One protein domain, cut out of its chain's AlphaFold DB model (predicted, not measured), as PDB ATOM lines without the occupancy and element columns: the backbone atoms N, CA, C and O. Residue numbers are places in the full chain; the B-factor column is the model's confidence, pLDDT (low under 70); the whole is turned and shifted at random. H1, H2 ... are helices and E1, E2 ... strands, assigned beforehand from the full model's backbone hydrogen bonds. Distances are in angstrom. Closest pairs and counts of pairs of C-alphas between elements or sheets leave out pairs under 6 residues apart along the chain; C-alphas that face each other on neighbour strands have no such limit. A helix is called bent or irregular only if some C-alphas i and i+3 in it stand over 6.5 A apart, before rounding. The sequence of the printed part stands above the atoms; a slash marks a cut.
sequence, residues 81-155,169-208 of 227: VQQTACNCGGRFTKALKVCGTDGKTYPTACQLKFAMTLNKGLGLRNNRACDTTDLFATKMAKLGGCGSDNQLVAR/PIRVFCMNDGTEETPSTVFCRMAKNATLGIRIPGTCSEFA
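AT A GLANCE: This is residues 81 to 155 and 169 to 208 of the 227 residues of the protein "Kazal-like domain-containing protein" of Hypsibius dujardini (UniProt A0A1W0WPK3). Two small units sit side by side, each a pair of short antiparallel strands with one helix, E1 and E2 with H2 and then E3 and E4 with H4; strands E2 and E4 meet in the middle, H3 packs on H4, and H5 lies by E3 and E4. H1 and the loop after it lie at one end of the longest axis and residues 152 to 155 at the other, with much of the rest in loops. The printed part has 115 residues, with five named helices and four named strands in the order H1 E1 H2 E2 H3 E3 H4 E4 H5; the class is mixed, helices and strands, and the named elements hold 49 of the 115 residues. The two sheets, E1 - E2 and E3 - E4, are both antiparallel. The whole is compact, with a radius of gyration of the C-alphas of 14.1 A and spans of 46 by 33 by 24 A.

HOW THE PARTS SIT: H1, residues 81 to 85, and H2, residues 109 to 118, are close but not clearly touching; their closest C-alphas, those of Gln 82 and Phe 114, are 7.5 A apart. E1, residues 98 to 100, is the antiparallel neighbour of E2, residues 124 to 126, at 127 degrees between their directions; N 99 and O 126 are 2.9 A apart, and N 125 and O 99 are 2.9 A apart, both within hydrogen-bond range. Residues 105 to 106 form a short antiparallel pairing with residues 98 to 99 of E1. The closest C-alphas of E1 and H2, those of Val 98 and Ala 109, are 6.0 A apart. H3, residues 136 to 144, touches H4, residues 186 to 192, with the C-alphas of Ala 141 and Phe 187 closest at 4.6 A; they run opposite ways at a steep tilt of 52 degrees. E3, residues 173 to 175, is the antiparallel neighbour of E4, residues 198 to 201, at 156 degrees; N 199 and O 174 are 2.8 A apart, within hydrogen-bond range. Residues 180 to 181 pair with residues 173 to 174 of E3 in the same antiparallel manner. The closest C-alphas of E2 and E4, those of Leu 124 and Ile 198, are 4.8 A apart. H5, residues 204 to 208, comes nearest to E3 at Cys 174 and Cys 204, whose C-alphas are 5.0 A apart. H2 and H4 are apart, and so are H1 and H5. In H1, H3 and H4 every O i to N i+4 pair is within hydrogen-bond range; in H2 it is 5 of 6, and in H5 0 of 1, beside 2 of 2 O i to N i+3 pairs.

IN THESE COORDINATES: H1 begins at C-alpha 81, at (43.522, 26.932, -39.342). E1 is 6.7 A from first to last C-alpha, and H2, the longest helix with 10 residues, is 14.7 A. E2 is 5.8 A, H3 11.6 A and E3 6.3 A. H4 is 10.1 A and begins at C-alpha 186, at (22.198, 43.444, -20.499); E4 is 7.4 A. H5 ends at C-alpha 208, at (28.237, 24.042, -25.772), and is neither bent nor irregular, but only just: C-alphas 205 and 208 are 6.1 A apart.

THE WHOLE: The two C-alphas farthest apart, those of Val 81 and Ala 154, are 47.3 A from each other. Residues 156 to 168 are not printed, and C-alphas 155 and 169 are 19.2 A apart across this cut, in the link from H3 to E3. Of the links that are printed whole, the one from H1 to E1, 12 residues, is long. The mean pLDDT of the printed part is 76.4; 28 residues are under 70, among them residues 81 to 95 and 206 to 208.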
ATOM      1  N   VAL A  81      44.019  27.937 -40.303       52.75
ATOM      2  CA  VAL A  81      43.522  26.932 -39.342       52.75
ATOM      3  C   VAL A  81      42.382  27.471 -38.462       52.75
ATOM      4  O   VAL A  81      41.413  26.774 -38.177       52.75
ATOM      5  N   GLN A  82      42.451  28.736 -38.046       55.28
ATOM      6  CA  GLN A  82      41.408  29.368 -37.231       55.28
ATOM      7  C   GLN A  82      40.188  29.777 -38.080       55.28
ATOM      8  O   GLN A  82      39.057  29.712 -37.601       55.28
ATOM      9  N   GLN A  83      40.403  30.133 -39.353       53.59
ATOM     10  CA  GLN A  83      39.337  30.368 -40.343       53.59
ATOM     11  C   GLN A  83      38.647  29.076 -40.814       53.59
ATOM     12  O   GLN A  83      37.549  29.136 -41.356       53.59
ATOM     13  N   THR A  84      39.270  27.908 -40.624       51.81
ATOM     14  CA  THR A  84      38.641  26.600 -40.887       51.81
ATOM     15  C   THR A  84      37.901  26.067 -39.661       51.81
ATOM     16  O   THR A  84      36.820  25.507 -39.817       51.81
ATOM     17  N   ALA A  85      38.415  26.296 -38.444       54.88
ATOM     18  CA  ALA A  85      37.731  25.928 -37.197       54.88
ATOM     19  C   ALA A  85      36.439  26.735 -36.968       54.88
ATOM     20  O   ALA A  85      35.425  26.197 -36.527       54.88
ATOM     21  N   CYS A  86      36.453  28.023 -37.315       57.91
ATOM     22  CA  CYS A  86      35.245  28.816 -37.471       57.91
ATOM     23  C   CYS A  86      35.034  29.084 -38.952       57.91
ATOM     24  O   CYS A  86      35.725  29.938 -39.490       57.91
ATOM     25  N   ASN A  87      34.065  28.413 -39.590       60.91
ATOM     26  CA  ASN A  87      33.641  28.709 -40.963       60.91
ATOM     27  C   ASN A  87      33.002  30.112 -41.022       60.91
ATOM     28  O   ASN A  87      31.779  30.277 -41.041       60.91
ATOM     29  N   CYS A  88      33.851  31.136 -40.944       59.16
ATOM     30  CA  CYS A  88      33.511  32.544 -41.001       59.16
ATOM     31  C   CYS A  88      33.075  32.847 -42.438       59.16
ATOM     32  O   CYS A  88      33.860  33.334 -43.244       59.16
ATOM     33  N   GLY A  89      31.830  32.517 -42.774       52.62
ATOM     34  CA  GLY A  89      31.191  32.830 -44.049       52.62
ATOM     35  C   GLY A  89      30.027  33.813 -43.883       52.62
ATOM     36  O   GLY A  89      29.454  33.968 -42.801       52.62
ATOM     37  N   GLY A  90      29.645  34.491 -44.966       58.53
ATOM     38  CA  GLY A  90      28.456  35.355 -45.010       58.53
ATOM     39  C   GLY A  90      28.655  36.760 -44.425       58.53
ATOM     40  O   GLY A  90      29.758  37.289 -44.385       58.53
ATOM     41  N   ARG A  91      27.574  37.410 -43.963       50.50
ATOM     42  CA  ARG A  91      27.593  38.818 -43.491       50.50
ATOM     43  C   ARG A  91      28.487  39.070 -42.267       50.50
ATOM     44  O   ARG A  91      28.650  40.221 -41.878       50.50
ATOM     45  N   PHE A  92      29.053  38.022 -41.675       50.81
ATOM     46  CA  PHE A  92      29.857  38.092 -40.460       50.81
ATOM     47  C   PHE A  92      31.363  38.205 -40.668       50.81
ATOM     48  O   PHE A  92      32.101  38.487 -39.724       50.81
ATOM     49  N   THR A  93      31.793  38.077 -41.920       51.53
ATOM     50  CA  THR A  93      33.122  38.473 -42.393       51.53
ATOM     51  C   THR A  93      33.192  39.946 -42.773       51.53
ATOM     52  O   THR A  93      34.285  40.462 -43.001       51.53
ATOM     53  N   LYS A  94      32.045  40.640 -42.856       54.16
ATOM     54  CA  LYS A  94      32.016  42.070 -43.171       54.16
ATOM     55  C   LYS A  94      32.837  42.794 -42.106       54.16
ATOM     56  O   LYS A  94      32.655  42.514 -40.923       54.16
ATOM     57  N   ALA A  95      33.732  43.683 -42.542       57.47
ATOM     58  CA  ALA A  95      34.723  44.421 -41.750       57.47
ATOM     59  C   ALA A  95      34.103  45.398 -40.725       57.47
ATOM     60  O   ALA A  95      34.376  46.596 -40.714       57.47
ATOM     61  N   LEU A  96      33.217  44.892 -39.874       70.06
ATOM     62  CA  LEU A  96      32.674  45.572 -38.718       70.06
ATOM     63  C   LEU A  96      33.626  45.281 -37.566       70.06
ATOM     64  O   LEU A  96      33.618  44.187 -36.995       70.06
ATOM     65  N   LYS A  97      34.471  46.270 -37.272       80.19
ATOM     66  CA  LYS A  97      35.339  46.254 -36.098       80.19
ATOM     67  C   LYS A  97      34.473  46.115 -34.850       80.19
ATOM     68  O   LYS A  97      33.480  46.826 -34.737       80.19
ATOM     69  N   VAL A  98      34.864  45.255 -33.921       83.06
ATOM     70  CA  VAL A  98      34.171  45.062 -32.639       83.06
ATOM     71  C   VAL A  98      35.143  45.215 -31.475       83.06
ATOM     72  O   VAL A  98      36.342  45.013 -31.646       83.06
ATOM     73  N   CYS A  99      34.634  45.556 -30.298       85.75
ATOM     74  CA  CYS A  99      35.427  45.725 -29.089       85.75
ATOM     75  C   CYS A  99      35.206  44.549 -28.141       85.75
ATOM     76  O   CYS A  99      34.058  44.238 -27.797       85.75
ATOM     77  N   GLY A 100      36.299  43.918 -27.717       87.12
ATOM     78  CA  GLY A 100      36.298  42.922 -26.652       87.12
ATOM     79  C   GLY A 100      36.281  43.557 -25.259       87.12
ATOM     80  O   GLY A 100      36.634  44.723 -25.079       87.12
ATOM     81  N   THR A 101      35.900  42.782 -24.246       88.38
ATOM     82  CA  THR A 101      36.049  43.172 -22.829       88.38
ATOM     83  C   THR A 101      37.508  43.318 -22.399       88.38
ATOM     84  O   THR A 101      37.782  43.950 -21.388       88.38
ATOM     85  N   ASP A 102      38.449  42.794 -23.185       88.12
ATOM     86  CA  ASP A 102      39.892  42.971 -23.012       88.12
ATOM     87  C   ASP A 102      40.419  44.313 -23.558       88.12
ATOM     88  O   ASP A 102      41.631  44.526 -23.606       88.12
ATOM     89  N   GLY A 103      39.526  45.205 -24.004       86.50
ATOM     90  CA  GLY A 103      39.875  46.515 -24.556       86.50
ATOM     91  C   GLY A 103      40.498  46.453 -25.952       86.50
ATOM     92  O   GLY A 103      40.967  47.473 -26.462       86.50
ATOM     93  N   LYS A 104      40.515  45.279 -26.600       87.06
ATOM     94  CA  LYS A 104      41.067  45.122 -27.949       87.06
ATOM     95  C   LYS A 104      39.987  45.238 -29.009       87.06
ATOM     96  O   LYS A 104      38.880  44.709 -28.892       87.06
ATOM     97  N   THR A 105      40.347  45.919 -30.092       86.62
ATOM     98  CA  THR A 105      39.506  46.003 -31.284       86.62
ATOM     99  C   THR A 105      39.798  44.829 -32.199       86.62
ATOM    100  O   THR A 105      40.885  44.746 -32.760       86.62
ATOM    101  N   TYR A 106      38.806  43.976 -32.413       82.81
ATOM    102  CA  TYR A 106      38.883  42.871 -33.352       82.81
ATOM    103  C   TYR A 106      38.380  43.319 -34.733       82.81
ATOM    104  O   TYR A 106      37.283  43.881 -34.825       82.81
ATOM    105  N   PRO A 107      39.140  43.071 -35.814       77.38
ATOM    106  CA  PRO A 107      38.758  43.409 -37.187       77.38
ATOM    107  C   PRO A 107      37.384  42.895 -37.633       77.38
ATOM    108  O   PRO A 107      36.729  43.545 -38.448       77.38
ATOM    109  N   THR A 108      36.943  41.746 -37.110       76.25
ATOM    110  CA  THR A 108      35.606  41.190 -37.365       76.25
ATOM    111  C   THR A 108      35.020  40.546 -36.109       76.25
ATOM    112  O   THR A 108      35.742  40.064 -35.232       76.25
ATOM    113  N   ALA A 109      33.690  40.447 -36.043       77.38
ATOM    114  CA  ALA A 109      33.019  39.705 -34.974       77.38
ATOM    115  C   ALA A 109      33.372  38.211 -34.960       77.38
ATOM    116  O   ALA A 109      33.343  37.594 -33.897       77.38
ATOM    117  N   CYS A 110      33.730  37.624 -36.109       76.31
ATOM    118  CA  CYS A 110      34.168  36.231 -36.146       76.31
ATOM    119  C   CYS A 110      35.502  36.037 -35.409       76.31
ATOM    120  O   CYS A 110      35.648  35.084 -34.648       76.31
ATOM    121  N   GLN A 111      36.444  36.975 -35.571       76.81
ATOM    122  CA  GLN A 111      37.724  36.965 -34.853       76.81
ATOM    123  C   GLN A 111      37.533  37.061 -33.344       76.81
ATOM    124  O   GLN A 111      38.123  36.280 -32.599       76.81
ATOM    125  N   LEU A 112      36.658  37.964 -32.896       80.44
ATOM    126  CA  LEU A 112      36.306  38.053 -31.484       80.44
ATOM    127  C   LEU A 112      35.667  36.746 -30.991       80.44
ATOM    128  O   LEU A 112      36.077  36.231 -29.956       80.44
ATOM    129  N   LYS A 113      34.714  36.170 -31.740       77.56
ATOM    130  CA  LYS A 113      34.075  34.897 -31.367       77.56
ATOM    131  C   LYS A 113      35.106  33.781 -31.222       77.56
ATOM    132  O   LYS A 113      35.048  33.050 -30.243       77.56
ATOM    133  N   PHE A 114      36.065  33.689 -32.146       76.50
ATOM    134  CA  PHE A 114      37.176  32.744 -32.058       76.50
ATOM    135  C   PHE A 114      38.055  32.993 -30.813       76.50
ATOM    136  O   PHE A 114      38.434  32.062 -30.102       76.50
ATOM    137  N   ALA A 115      38.338  34.251 -30.482       80.44
ATOM    138  CA  ALA A 115      39.080  34.583 -29.272       80.44
ATOM    139  C   ALA A 115      38.312  34.210 -27.985       80.44
ATOM    140  O   ALA A 115      38.925  33.730 -27.035       80.44
ATOM    141  N   MET A 116      36.978  34.332 -27.963       82.06
ATOM    142  CA  MET A 116      36.122  33.912 -26.834       82.06
ATOM    143  C   MET A 116      36.111  32.393 -26.596       82.06
ATOM    144  O   MET A 116      35.679  31.930 -25.535       82.06
ATOM    145  N   THR A 117      36.530  31.611 -27.596       76.06
ATOM    146  CA  THR A 117      36.695  30.149 -27.485       76.06
ATOM    147  C   THR A 117      37.943  29.807 -26.682       76.06
ATOM    148  O   THR A 117      37.915  28.922 -25.832       76.06
ATOM    149  N   LEU A 118      39.016  30.567 -26.918       79.94
ATOM    150  CA  LEU A 118      40.309  30.404 -26.268       79.94
ATOM    151  C   LEU A 118      40.313  31.046 -24.880       79.94
ATOM    152  O   LEU A 118      40.953  30.542 -23.963       79.94
ATOM    153  N   ASN A 119      39.580  32.147 -24.720       84.25
ATOM    154  CA  ASN A 119      39.458  32.875 -23.469       84.25
ATOM    155  C   ASN A 119      37.991  32.942 -23.022       84.25
ATOM    156  O   ASN A 119      37.206  33.735 -23.542       84.25
ATOM    157  N   LYS A 120      37.636  32.139 -22.011       82.44
ATOM    158  CA  LYS A 120      36.271  32.095 -21.458       82.44
ATOM    159  C   LYS A 120      35.833  33.413 -20.807       82.44
ATOM    160  O   LYS A 120      34.638  33.683 -20.784       82.44
ATOM    161  N   GLY A 121      36.778  34.227 -20.329       87.31
ATOM    162  CA  GLY A 121      36.511  35.539 -19.736       87.31
ATOM    163  C   GLY A 121      36.326  36.664 -20.760       87.31
ATOM    164  O   GLY A 121      35.954  37.775 -20.385       87.31
ATOM    165  N   LEU A 122      36.559  36.403 -22.049       87.75
ATOM    166  CA  LEU A 122      36.386  37.398 -23.103       87.75
ATOM    167  C   LEU A 122      34.917  37.479 -23.540       87.75
ATOM    168  O   LEU A 122      34.272  36.464 -23.809       87.75
ATOM    169  N   GLY A 123      34.407  38.702 -23.644       88.12
ATOM    170  CA  GLY A 123      33.058  39.022 -24.100       88.12
ATOM    171  C   GLY A 123      33.060  40.146 -25.140       88.12
ATOM    172  O   GLY A 123      34.048  40.856 -25.309       88.12
ATOM    173  N   LEU A 124      31.943  40.320 -25.846       86.81
ATOM    174  CA  LEU A 124      31.684  41.459 -26.721       86.81
ATOM    175  C   LEU A 124      31.234  42.619 -25.845       86.81
ATOM    176  O   LEU A 124      30.209  42.530 -25.167       86.81
ATOM    177  N   ARG A 125      31.982  43.716 -25.904       85.75
ATOM    178  CA  ARG A 125      31.637  44.947 -25.204       85.75
ATOM    179  C   ARG A 125      30.882  45.915 -26.100       85.75
ATOM    180  O   ARG A 125      29.898  46.502 -25.670       85.75
ATOM    181  N   ASN A 126      31.318  46.052 -27.353       80.62
ATOM    182  CA  ASN A 126      30.730  46.962 -28.333       80.62
ATOM    183  C   ASN A 126      30.780  46.351 -29.740       80.62
ATOM    184  O   ASN A 126      31.776  45.744 -30.123       80.62
ATOM    185  N   ASN A 127      29.734  46.568 -30.540       78.12
ATOM    186  CA  ASN A 127      29.680  46.203 -31.959       78.12
ATOM    187  C   ASN A 127      30.451  47.170 -32.888       78.12
ATOM    188  O   ASN A 127      30.251  47.154 -34.103       78.12
ATOM    189  N   ARG A 128      31.310  48.016 -32.316       79.06
ATOM    190  CA  ARG A 128      32.239  48.940 -32.975       79.06
ATOM    191  C   ARG A 128      33.641  48.741 -32.408       79.06
ATOM    192  O   ARG A 128      33.806  48.069 -31.394       79.06
ATOM    193  N   ALA A 129      34.638  49.364 -33.035       83.31
ATOM    194  CA  ALA A 129      35.976  49.463 -32.459       83.31
ATOM    195  C   ALA A 129      35.927  49.999 -31.019       83.31
ATOM    196  O   ALA A 129      35.025  50.768 -30.673       83.31
ATOM    197  N   CYS A 130      36.890  49.590 -30.198       83.12
ATOM    198  CA  CYS A 130      37.035  50.143 -28.861       83.12
ATOM    199  C   CYS A 130      37.268  51.648 -28.967       83.12
ATOM    200  O   CYS A 130      38.114  52.105 -29.739       83.12
ATOM    201  N   ASP A 131      36.471  52.405 -28.222       79.62
ATOM    202  CA  ASP A 131      36.676  53.836 -28.074       79.62
ATOM    203  C   ASP A 131      37.799  54.044 -27.056       79.62
ATOM    204  O   ASP A 131      37.870  53.338 -26.053       79.62
ATOM    205  N   THR A 132      38.640  55.045 -27.283       69.31
ATOM    206  CA  THR A 132      39.603  55.537 -26.289       69.31
ATOM    207  C   THR A 132      38.961  55.916 -24.951       69.31
ATOM    208  O   THR A 132      39.640  55.919 -23.931       69.31
ATOM    209  N   THR A 133      37.659  56.220 -24.947       66.81
ATOM    210  CA  THR A 133      36.906  56.642 -23.758       66.81
ATOM    211  C   THR A 133      36.021  55.552 -23.147       66.81
ATOM    212  O   THR A 133      35.429  55.779 -22.098       66.81
ATOM    213  N   ASP A 134      35.913  54.373 -23.770       61.81
ATOM    214  CA  ASP A 134      35.198  53.184 -23.263       61.81
ATOM    215  C   ASP A 134      33.734  53.403 -22.782       61.81
ATOM    216  O   ASP A 134      33.124  52.557 -22.118       61.81
ATOM    217  N   LEU A 135      33.130  54.528 -23.187       71.44
ATOM    218  CA  LEU A 135      31.803  55.027 -22.789       71.44
ATOM    219  C   LEU A 135      30.631  54.262 -23.415       71.44
ATOM    220  O   LEU A 135      29.466  54.595 -23.184       71.44
ATOM    221  N   PHE A 136      30.906  53.253 -24.244       73.06
ATOM    222  CA  PHE A 136      29.863  52.545 -24.977       73.06
ATOM    223  C   PHE A 136      28.851  51.880 -24.047       73.06
ATOM    224  O   PHE A 136      27.651  52.039 -24.260       73.06
ATOM    225  N   ALA A 137      29.327  51.180 -23.013       69.06
ATOM    226  CA  ALA A 137      28.451  50.516 -22.055       69.06
ATOM    227  C   ALA A 137      27.510  51.533 -21.400       69.06
ATOM    228  O   ALA A 137      26.305  51.331 -21.417       69.06
ATOM    229  N   THR A 138      28.023  52.682 -20.956       74.12
ATOM    230  CA  THR A 138      27.232  53.762 -20.346       74.12
ATOM    231  C   THR A 138      26.236  54.392 -21.324       74.12
ATOM    232  O   THR A 138      25.077  54.624 -20.978       74.12
ATOM    233  N   LYS A 139      26.644  54.637 -22.575       79.31
ATOM    234  CA  LYS A 139      25.768  55.209 -23.610       79.31
ATOM    235  C   LYS A 139      24.640  54.247 -23.981       79.31
ATOM    236  O   LYS A 139      23.488  54.666 -24.077       79.31
ATOM    237  N   MET A 140      24.955  52.965 -24.154       71.75
ATOM    238  CA  MET A 140      23.965  51.931 -24.460       71.75
ATOM    239  C   MET A 140      23.097  51.579 -23.267       71.75
ATOM    240  O   MET A 140      21.915  51.326 -23.450       71.75
ATOM    241  N   ALA A 141      23.634  51.630 -22.054       75.88
ATOM    242  CA  ALA A 141      22.859  51.510 -20.834       75.88
ATOM    243  C   ALA A 141      21.806  52.623 -20.797       75.88
ATOM    244  O   ALA A 141      20.617  52.324 -20.710       75.88
ATOM    245  N   LYS A 142      22.200  53.880 -21.039       76.25
ATOM    246  CA  LYS A 142      21.264  55.009 -21.139       76.25
ATOM    247  C   LYS A 142      20.209  54.821 -22.232       76.25
ATOM    248  O   LYS A 142      19.050  55.162 -22.018       76.25
ATOM    249  N   LEU A 143      20.568  54.261 -23.389       70.62
ATOM    250  CA  LEU A 143      19.619  53.964 -24.473       70.62
ATOM    251  C   LEU A 143      18.723  52.751 -24.184       70.62
ATOM    252  O   LEU A 143      17.562  52.767 -24.574       70.62
ATOM    253  N   GLY A 144      19.228  51.751 -23.465       68.00
ATOM    254  CA  GLY A 144      18.550  50.501 -23.114       68.00
ATOM    255  C   GLY A 144      17.687  50.566 -21.853       68.00
ATOM    256  O   GLY A 144      17.002  49.601 -21.545       68.00
ATOM    257  N   GLY A 145      17.674  51.697 -21.142       70.19
ATOM    258  CA  GLY A 145      16.823  51.904 -19.963       70.19
ATOM    259  C   GLY A 145      17.545  51.939 -18.632       70.19
ATOM    260  O   GLY A 145      16.889  52.025 -17.610       70.19
ATOM    261  N   CYS A 146      18.866  51.942 -18.627       76.62
ATOM    262  CA  CYS A 146      19.661  52.170 -17.436       76.62
ATOM    263  C   CYS A 146      19.767  53.679 -17.141       76.62
ATOM    264  O   CYS A 146      20.107  54.467 -18.026       76.62
ATOM    265  N   GLY A 147      19.455  54.081 -15.914       69.75
ATOM    266  CA  GLY A 147      19.606  55.436 -15.400       69.75
ATOM    267  C   GLY A 147      21.069  55.829 -15.198       69.75
ATOM    268  O   GLY A 147      21.993  55.070 -15.491       69.75
ATOM    269  N   SER A 148      21.292  57.042 -14.693       71.31
ATOM    270  CA  SER A 148      22.631  57.558 -14.356       71.31
ATOM    271  C   SER A 148      23.284  56.847 -13.166       71.31
ATOM    272  O   SER A 148      24.498  56.884 -13.020       71.31
ATOM    273  N   ASP A 149      22.479  56.197 -12.333       73.81
ATOM    274  CA  ASP A 149      22.849  55.360 -11.185       73.81
ATOM    275  C   ASP A 149      23.062  53.883 -11.567       73.81
ATOM    276  O   ASP A 149      23.156  52.998 -10.713       73.81
ATOM    277  N   ASN A 150      23.111  53.597 -12.869       71.44
ATOM    278  CA  ASN A 150      23.099  52.257 -13.425       71.44
ATOM    279  C   ASN A 150      21.888  51.404 -12.973       71.44
ATOM    280  O   ASN A 150      21.987  50.178 -12.934       71.44
ATOM    281  N   GLN A 151      20.744  51.991 -12.608       77.94
ATOM    282  CA  GLN A 151      19.532  51.232 -12.281       77.94
ATOM    283  C   GLN A 151      18.591  51.148 -13.486       77.94
ATOM    284  O   GLN A 151      18.529  52.059 -14.304       77.94
ATOM    285  N   LEU A 152      17.840  50.051 -13.626       74.00
ATOM    286  CA  LEU A 152      16.808  49.962 -14.657       74.00
ATOM    287  C   LEU A 152      15.689  50.949 -14.343       74.00
ATOM    288  O   LEU A 152      15.014  50.837 -13.323       74.00
ATOM    289  N   VAL A 153      15.478  51.895 -15.243       74.94
ATOM    290  CA  VAL A 153      14.394  52.864 -15.183       74.94
ATOM    291  C   VAL A 153      13.213  52.301 -15.963       74.94
ATOM    292  O   VAL A 153      13.348  51.900 -17.122       74.94
ATOM    293  N   ALA A 154      12.039  52.283 -15.329       62.75
ATOM    294  CA  ALA A 154      10.797  51.888 -15.978       62.75
ATOM    295  C   ALA A 154      10.530  52.785 -17.196       62.75
ATOM    296  O   ALA A 154      10.485  54.013 -17.091       62.75
ATOM    297  N   ARG A 155      10.359  52.172 -18.370       61.41
ATOM    298  CA  ARG A 155      10.044  52.885 -19.613       61.41
ATOM    299  C   ARG A 155       8.580  52.734 -19.979       61.41
ATOM    300  O   ARG A 155       7.969  51.698 -19.727       61.41
ATOM    301  N   PRO A 169      12.701  37.013 -31.882       64.06
ATOM    302  CA  PRO A 169      13.506  37.985 -31.158       64.06
ATOM    303  C   PRO A 169      14.466  37.258 -30.217       64.06
ATOM    304  O   PRO A 169      14.097  36.264 -29.587       64.06
ATOM    305  N   ILE A 170      15.695  37.761 -30.116       69.06
ATOM    306  CA  ILE A 170      16.645  37.295 -29.105       69.06
ATOM    307  C   ILE A 170      16.029  37.606 -27.739       69.06
ATOM    308  O   ILE A 170      15.809  38.770 -27.409       69.06
ATOM    309  N   ARG A 171      15.707  36.559 -26.976       75.62
ATOM    310  CA  ARG A 171      15.056  36.693 -25.665       75.62
ATOM    311  C   ARG A 171      16.060  36.975 -24.550       75.62
ATOM    312  O   ARG A 171      15.715  37.669 -23.601       75.62
ATOM    313  N   VAL A 172      17.276  36.447 -24.687       84.94
ATOM    314  CA  VAL A 172      18.333  36.483 -23.670       84.94
ATOM    315  C   VAL A 172      19.724  36.548 -24.306       84.94
ATOM    316  O   VAL A 172      19.911  36.175 -25.467       84.94
ATOM    317  N   PHE A 173      20.696  37.021 -23.537       86.75
ATOM    318  CA  PHE A 173      22.113  37.082 -23.863       86.75
ATOM    319  C   PHE A 173      22.910  36.374 -22.774       86.75
ATOM    320  O   PHE A 173      22.790  36.729 -21.605       86.75
ATOM    321  N   CYS A 174      23.772  35.438 -23.162       88.75
ATOM    322  CA  CYS A 174      24.730  34.830 -22.251       88.75
ATOM    323  C   CYS A 174      25.958  35.734 -22.090       88.75
ATOM    324  O   CYS A 174      26.600  36.119 -23.078       88.75
ATOM    325  N   MET A 175      26.291  36.055 -20.845       90.19
ATOM    326  CA  MET A 175      27.449  36.844 -20.441       90.19
ATOM    327  C   MET A 175      28.703  35.970 -20.269       90.19
ATOM    328  O   MET A 175      28.666  34.739 -20.316       90.19
ATOM    329  N   ASN A 176      29.853  36.610 -20.067       88.94
ATOM    330  CA  ASN A 176      31.126  35.940 -19.799       88.94
ATOM    331  C   ASN A 176      31.291  35.361 -18.393       88.94
ATOM    332  O   ASN A 176      32.086  34.441 -18.226       88.94
ATOM    333  N   ASP A 177      30.498  35.815 -17.430       90.81
ATOM    334  CA  ASP A 177      30.375  35.197 -16.106       90.81
ATOM    335  C   ASP A 177      29.404  33.995 -16.088       90.81
ATOM    336  O   ASP A 177      29.190  33.392 -15.041       90.81
ATOM    337  N   GLY A 178      28.824  33.629 -17.239       88.75
ATOM    338  CA  GLY A 178      27.854  32.538 -17.359       88.75
ATOM    339  C   GLY A 178      26.431  32.915 -16.946       88.75
ATOM    340  O   GLY A 178      25.571  32.040 -16.885       88.75
ATOM    341  N   THR A 179      26.166  34.193 -16.674       91.50
ATOM    342  CA  THR A 179      24.809  34.669 -16.399       91.50
ATOM    343  C   THR A 179      24.055  35.033 -17.669       91.50
ATOM    344  O   THR A 179      24.646  35.330 -18.707       91.50
ATOM    345  N   GLU A 180      22.729  35.004 -17.590       90.44
ATOM    346  CA  GLU A 180      21.848  35.343 -18.700       90.44
ATOM    347  C   GLU A 180      21.138  36.663 -18.421       90.44
ATOM    348  O   GLU A 180      20.618  36.887 -17.330       90.44
ATOM    349  N   GLU A 181      21.110  37.537 -19.421       88.25
ATOM    350  CA  GLU A 181      20.497  38.857 -19.328       88.25
ATOM    351  C   GLU A 181      19.498  39.089 -20.449       88.25
ATOM    352  O   GLU A 181      19.670  38.630 -21.578       88.25
ATOM    353  N   THR A 182      18.455  39.857 -20.167       85.38
ATOM    354  CA  THR A 182      17.474  40.245 -21.184       85.38
ATOM    355  C   THR A 182      17.979  41.444 -22.003       85.38
ATOM    356  O   THR A 182      18.875  42.166 -21.557       85.38
ATOM    357  N   PRO A 183      17.404  41.728 -23.187       78.31
ATOM    358  CA  PRO A 183      17.795  42.887 -23.993       78.31
ATOM    359  C   PRO A 183      17.700  44.243 -23.280       78.31
ATOM    360  O   PRO A 183      18.459  45.152 -23.607       78.31
ATOM    361  N   SER A 184      16.798  44.390 -22.306       75.19
ATOM    362  CA  SER A 184      16.656  45.617 -21.512       75.19
ATOM    363  C   SER A 184      17.684  45.720 -20.384       75.19
ATOM    364  O   SER A 184      18.063  46.824 -19.996       75.19
ATOM    365  N   THR A 185      18.161  44.590 -19.856       83.31
ATOM    366  CA  THR A 185      19.015  44.553 -18.658       83.31
ATOM    367  C   THR A 185      20.497  44.389 -18.959       83.31
ATOM    368  O   THR A 185      21.334  44.912 -18.219       83.31
ATOM    369  N   VAL A 186      20.827  43.773 -20.095       84.56
ATOM    370  CA  VAL A 186      22.198  43.444 -20.499       84.56
ATOM    371  C   VAL A 186      23.141  44.646 -20.467       84.56
ATOM    372  O   VAL A 186      24.197  44.596 -19.839       84.56
ATOM    373  N   PHE A 187      22.744  45.771 -21.061       83.69
ATOM    374  CA  PHE A 187      23.597  46.960 -21.104       83.69
ATOM    375  C   PHE A 187      23.740  47.624 -19.739       83.69
ATOM    376  O   PHE A 187      24.790  48.182 -19.435       83.69
ATOM    377  N   CYS A 188      22.708  47.534 -18.902       85.38
ATOM    378  CA  CYS A 188      22.747  48.082 -17.556       85.38
ATOM    379  C   CYS A 188      23.725  47.298 -16.674       85.38
ATOM    380  O   CYS A 188      24.545  47.878 -15.962       85.38
ATOM    381  N   ARG A 189      23.722  45.969 -16.806       87.38
ATOM    382  CA  ARG A 189      24.692  45.101 -16.140       87.38
ATOM    383  C   ARG A 189      26.121  45.334 -16.637       87.38
ATOM    384  O   ARG A 189      27.027  45.464 -15.817       87.38
ATOM    385  N   MET A 190      26.318  45.478 -17.948       85.75
ATOM    386  CA  MET A 190      27.625  45.821 -18.528       85.75
ATOM    387  C   MET A 190      28.124  47.216 -18.111       85.75
ATOM    388  O   MET A 190      29.329  47.432 -18.031       85.75
ATOM    389  N   ALA A 191      27.230  48.167 -17.824       83.56
ATOM    390  CA  ALA A 191      27.612  49.477 -17.291       83.56
ATOM    391  C   ALA A 191      28.017  49.427 -15.810       83.56
ATOM    392  O   ALA A 191      28.892  50.187 -15.401       83.56
ATOM    393  N   LYS A 192      27.429  48.522 -15.013       85.75
ATOM    394  CA  LYS A 192      27.855  48.289 -13.620       85.75
ATOM    395  C   LYS A 192      29.198  47.579 -13.520       85.75
ATOM    396  O   LYS A 192      29.951  47.845 -12.591       85.75
ATOM    397  N   ASN A 193      29.480  46.662 -14.439       87.81
ATOM    398  CA  ASN A 193      30.708  45.883 -14.423       87.81
ATOM    399  C   ASN A 193      31.369  45.891 -15.805       87.81
ATOM    400  O   ASN A 193      30.970  45.150 -16.702       87.81
ATOM    401  N   ALA A 194      32.426  46.694 -15.939       80.94
ATOM    402  CA  ALA A 194      33.175  46.861 -17.185       80.94
ATOM    403  C   ALA A 194      33.870  45.577 -17.673       80.94
ATOM    404  O   ALA A 194      34.246  45.494 -18.842       80.94
ATOM    405  N   THR A 195      34.035  44.577 -16.799       87.12
ATOM    406  CA  THR A 195      34.605  43.276 -17.177       87.12
ATOM    407  C   THR A 195      33.578  42.359 -17.840       87.12
ATOM    408  O   THR A 195      33.967  41.370 -18.463       87.12
ATOM    409  N   LEU A 196      32.280  42.681 -17.756       89.06
ATOM    410  CA  LEU A 196      31.219  41.888 -18.367       89.06
ATOM    411  C   LEU A 196      31.035  42.205 -19.849       89.06
ATOM    412  O   LEU A 196      31.090  43.354 -20.289       89.06
ATOM    413  N   GLY A 197      30.749  41.163 -20.622       88.00
ATOM    414  CA  GLY A 197      30.419  41.290 -22.034       88.00
ATOM    415  C   GLY A 197      29.603  40.120 -22.552       88.00
ATOM    416  O   GLY A 197      29.591  39.032 -21.977       88.00
ATOM    417  N   ILE A 198      28.940  40.351 -23.679       87.62
ATOM    418  CA  ILE A 198      28.074  39.365 -24.327       87.62
ATOM    419  C   ILE A 198      28.948  38.294 -24.983       87.62
ATOM    420  O   ILE A 198      29.760  38.608 -25.852       87.62
ATOM    421  N   ARG A 199      28.768  37.021 -24.633       85.50
ATOM    422  CA  ARG A 199      29.442  35.909 -25.323       85.50
ATOM    423  C   ARG A 199      28.632  35.408 -26.500       85.50
ATOM    424  O   ARG A 199      29.162  35.287 -27.604       85.50
ATOM    425  N   ILE A 200      27.346  35.152 -26.282       81.62
ATOM    426  CA  ILE A 200      26.423  34.739 -27.336       81.62
ATOM    427  C   ILE A 200      25.031  35.338 -27.112       81.62
ATOM    428  O   ILE A 200      24.608  35.514 -25.970       81.62
ATOM    429  N   PRO A 201      24.297  35.648 -28.190       78.38
ATOM    430  CA  PRO A 201      22.850  35.790 -28.106       78.38
ATOM    431  C   PRO A 201      22.226  34.397 -27.953       78.38
ATOM    432  O   PRO A 201      22.557  33.503 -28.730       78.38
ATOM    433  N   GLY A 202      21.335  34.227 -26.983       81.38
ATOM    434  CA  GLY A 202      20.813  32.923 -26.568       81.38
ATOM    435  C   GLY A 202      21.186  32.583 -25.127       81.38
ATOM    436  O   GLY A 202      21.803  33.390 -24.424       81.38
ATOM    437  N   THR A 203      20.765  31.402 -24.687       85.19
ATOM    438  CA  THR A 203      21.072  30.876 -23.351       85.19
ATOM    439  C   THR A 203      22.527  30.428 -23.278       85.19
ATOM    440  O   THR A 203      23.150  30.087 -24.285       85.19
ATOM    441  N   CYS A 204      23.096  30.372 -22.078       84.94
ATOM    442  CA  CYS A 204      24.457  29.884 -21.887       84.94
ATOM    443  C   CYS A 204      24.605  28.385 -22.196       84.94
ATOM    444  O   CYS A 204      25.706  27.933 -22.508       84.94
ATOM    445  N   SER A 205      23.511  27.617 -22.178       81.88
ATOM    446  CA  SER A 205      23.491  26.199 -22.558       81.88
ATOM    447  C   SER A 205      23.703  25.965 -24.060       81.88
ATOM    448  O   SER A 205      24.335  24.980 -24.441       81.88
ATOM    449  N   GLU A 206      23.268  26.894 -24.918       69.00
ATOM    450  CA  GLU A 206      23.492  26.845 -26.374       69.00
ATOM    451  C   GLU A 206      24.965  27.080 -26.757       69.00
ATOM    452  O   GLU A 206      25.372  26.827 -27.889       69.00
ATOM    453  N   PHE A 207      25.799  27.532 -25.814       63.09
ATOM    454  CA  PHE A 207      27.227  27.754 -26.036       63.09
ATOM    455  C   PHE A 207      28.023  26.451 -26.229       63.09
ATOM    456  O   PHE A 207      29.101  26.474 -26.824       63.09
ATOM    457  N   ALA A 208      27.518  25.316 -25.734       55.84
ATOM    458  CA  ALA A 208      28.237  24.042 -25.772       55.84
ATOM    459  C   ALA A 208      28.359  23.456 -27.192       55.84
ATOM    460  O   ALA A 208      29.331  22.766 -27.497       55.84
TER     461      ALA A 208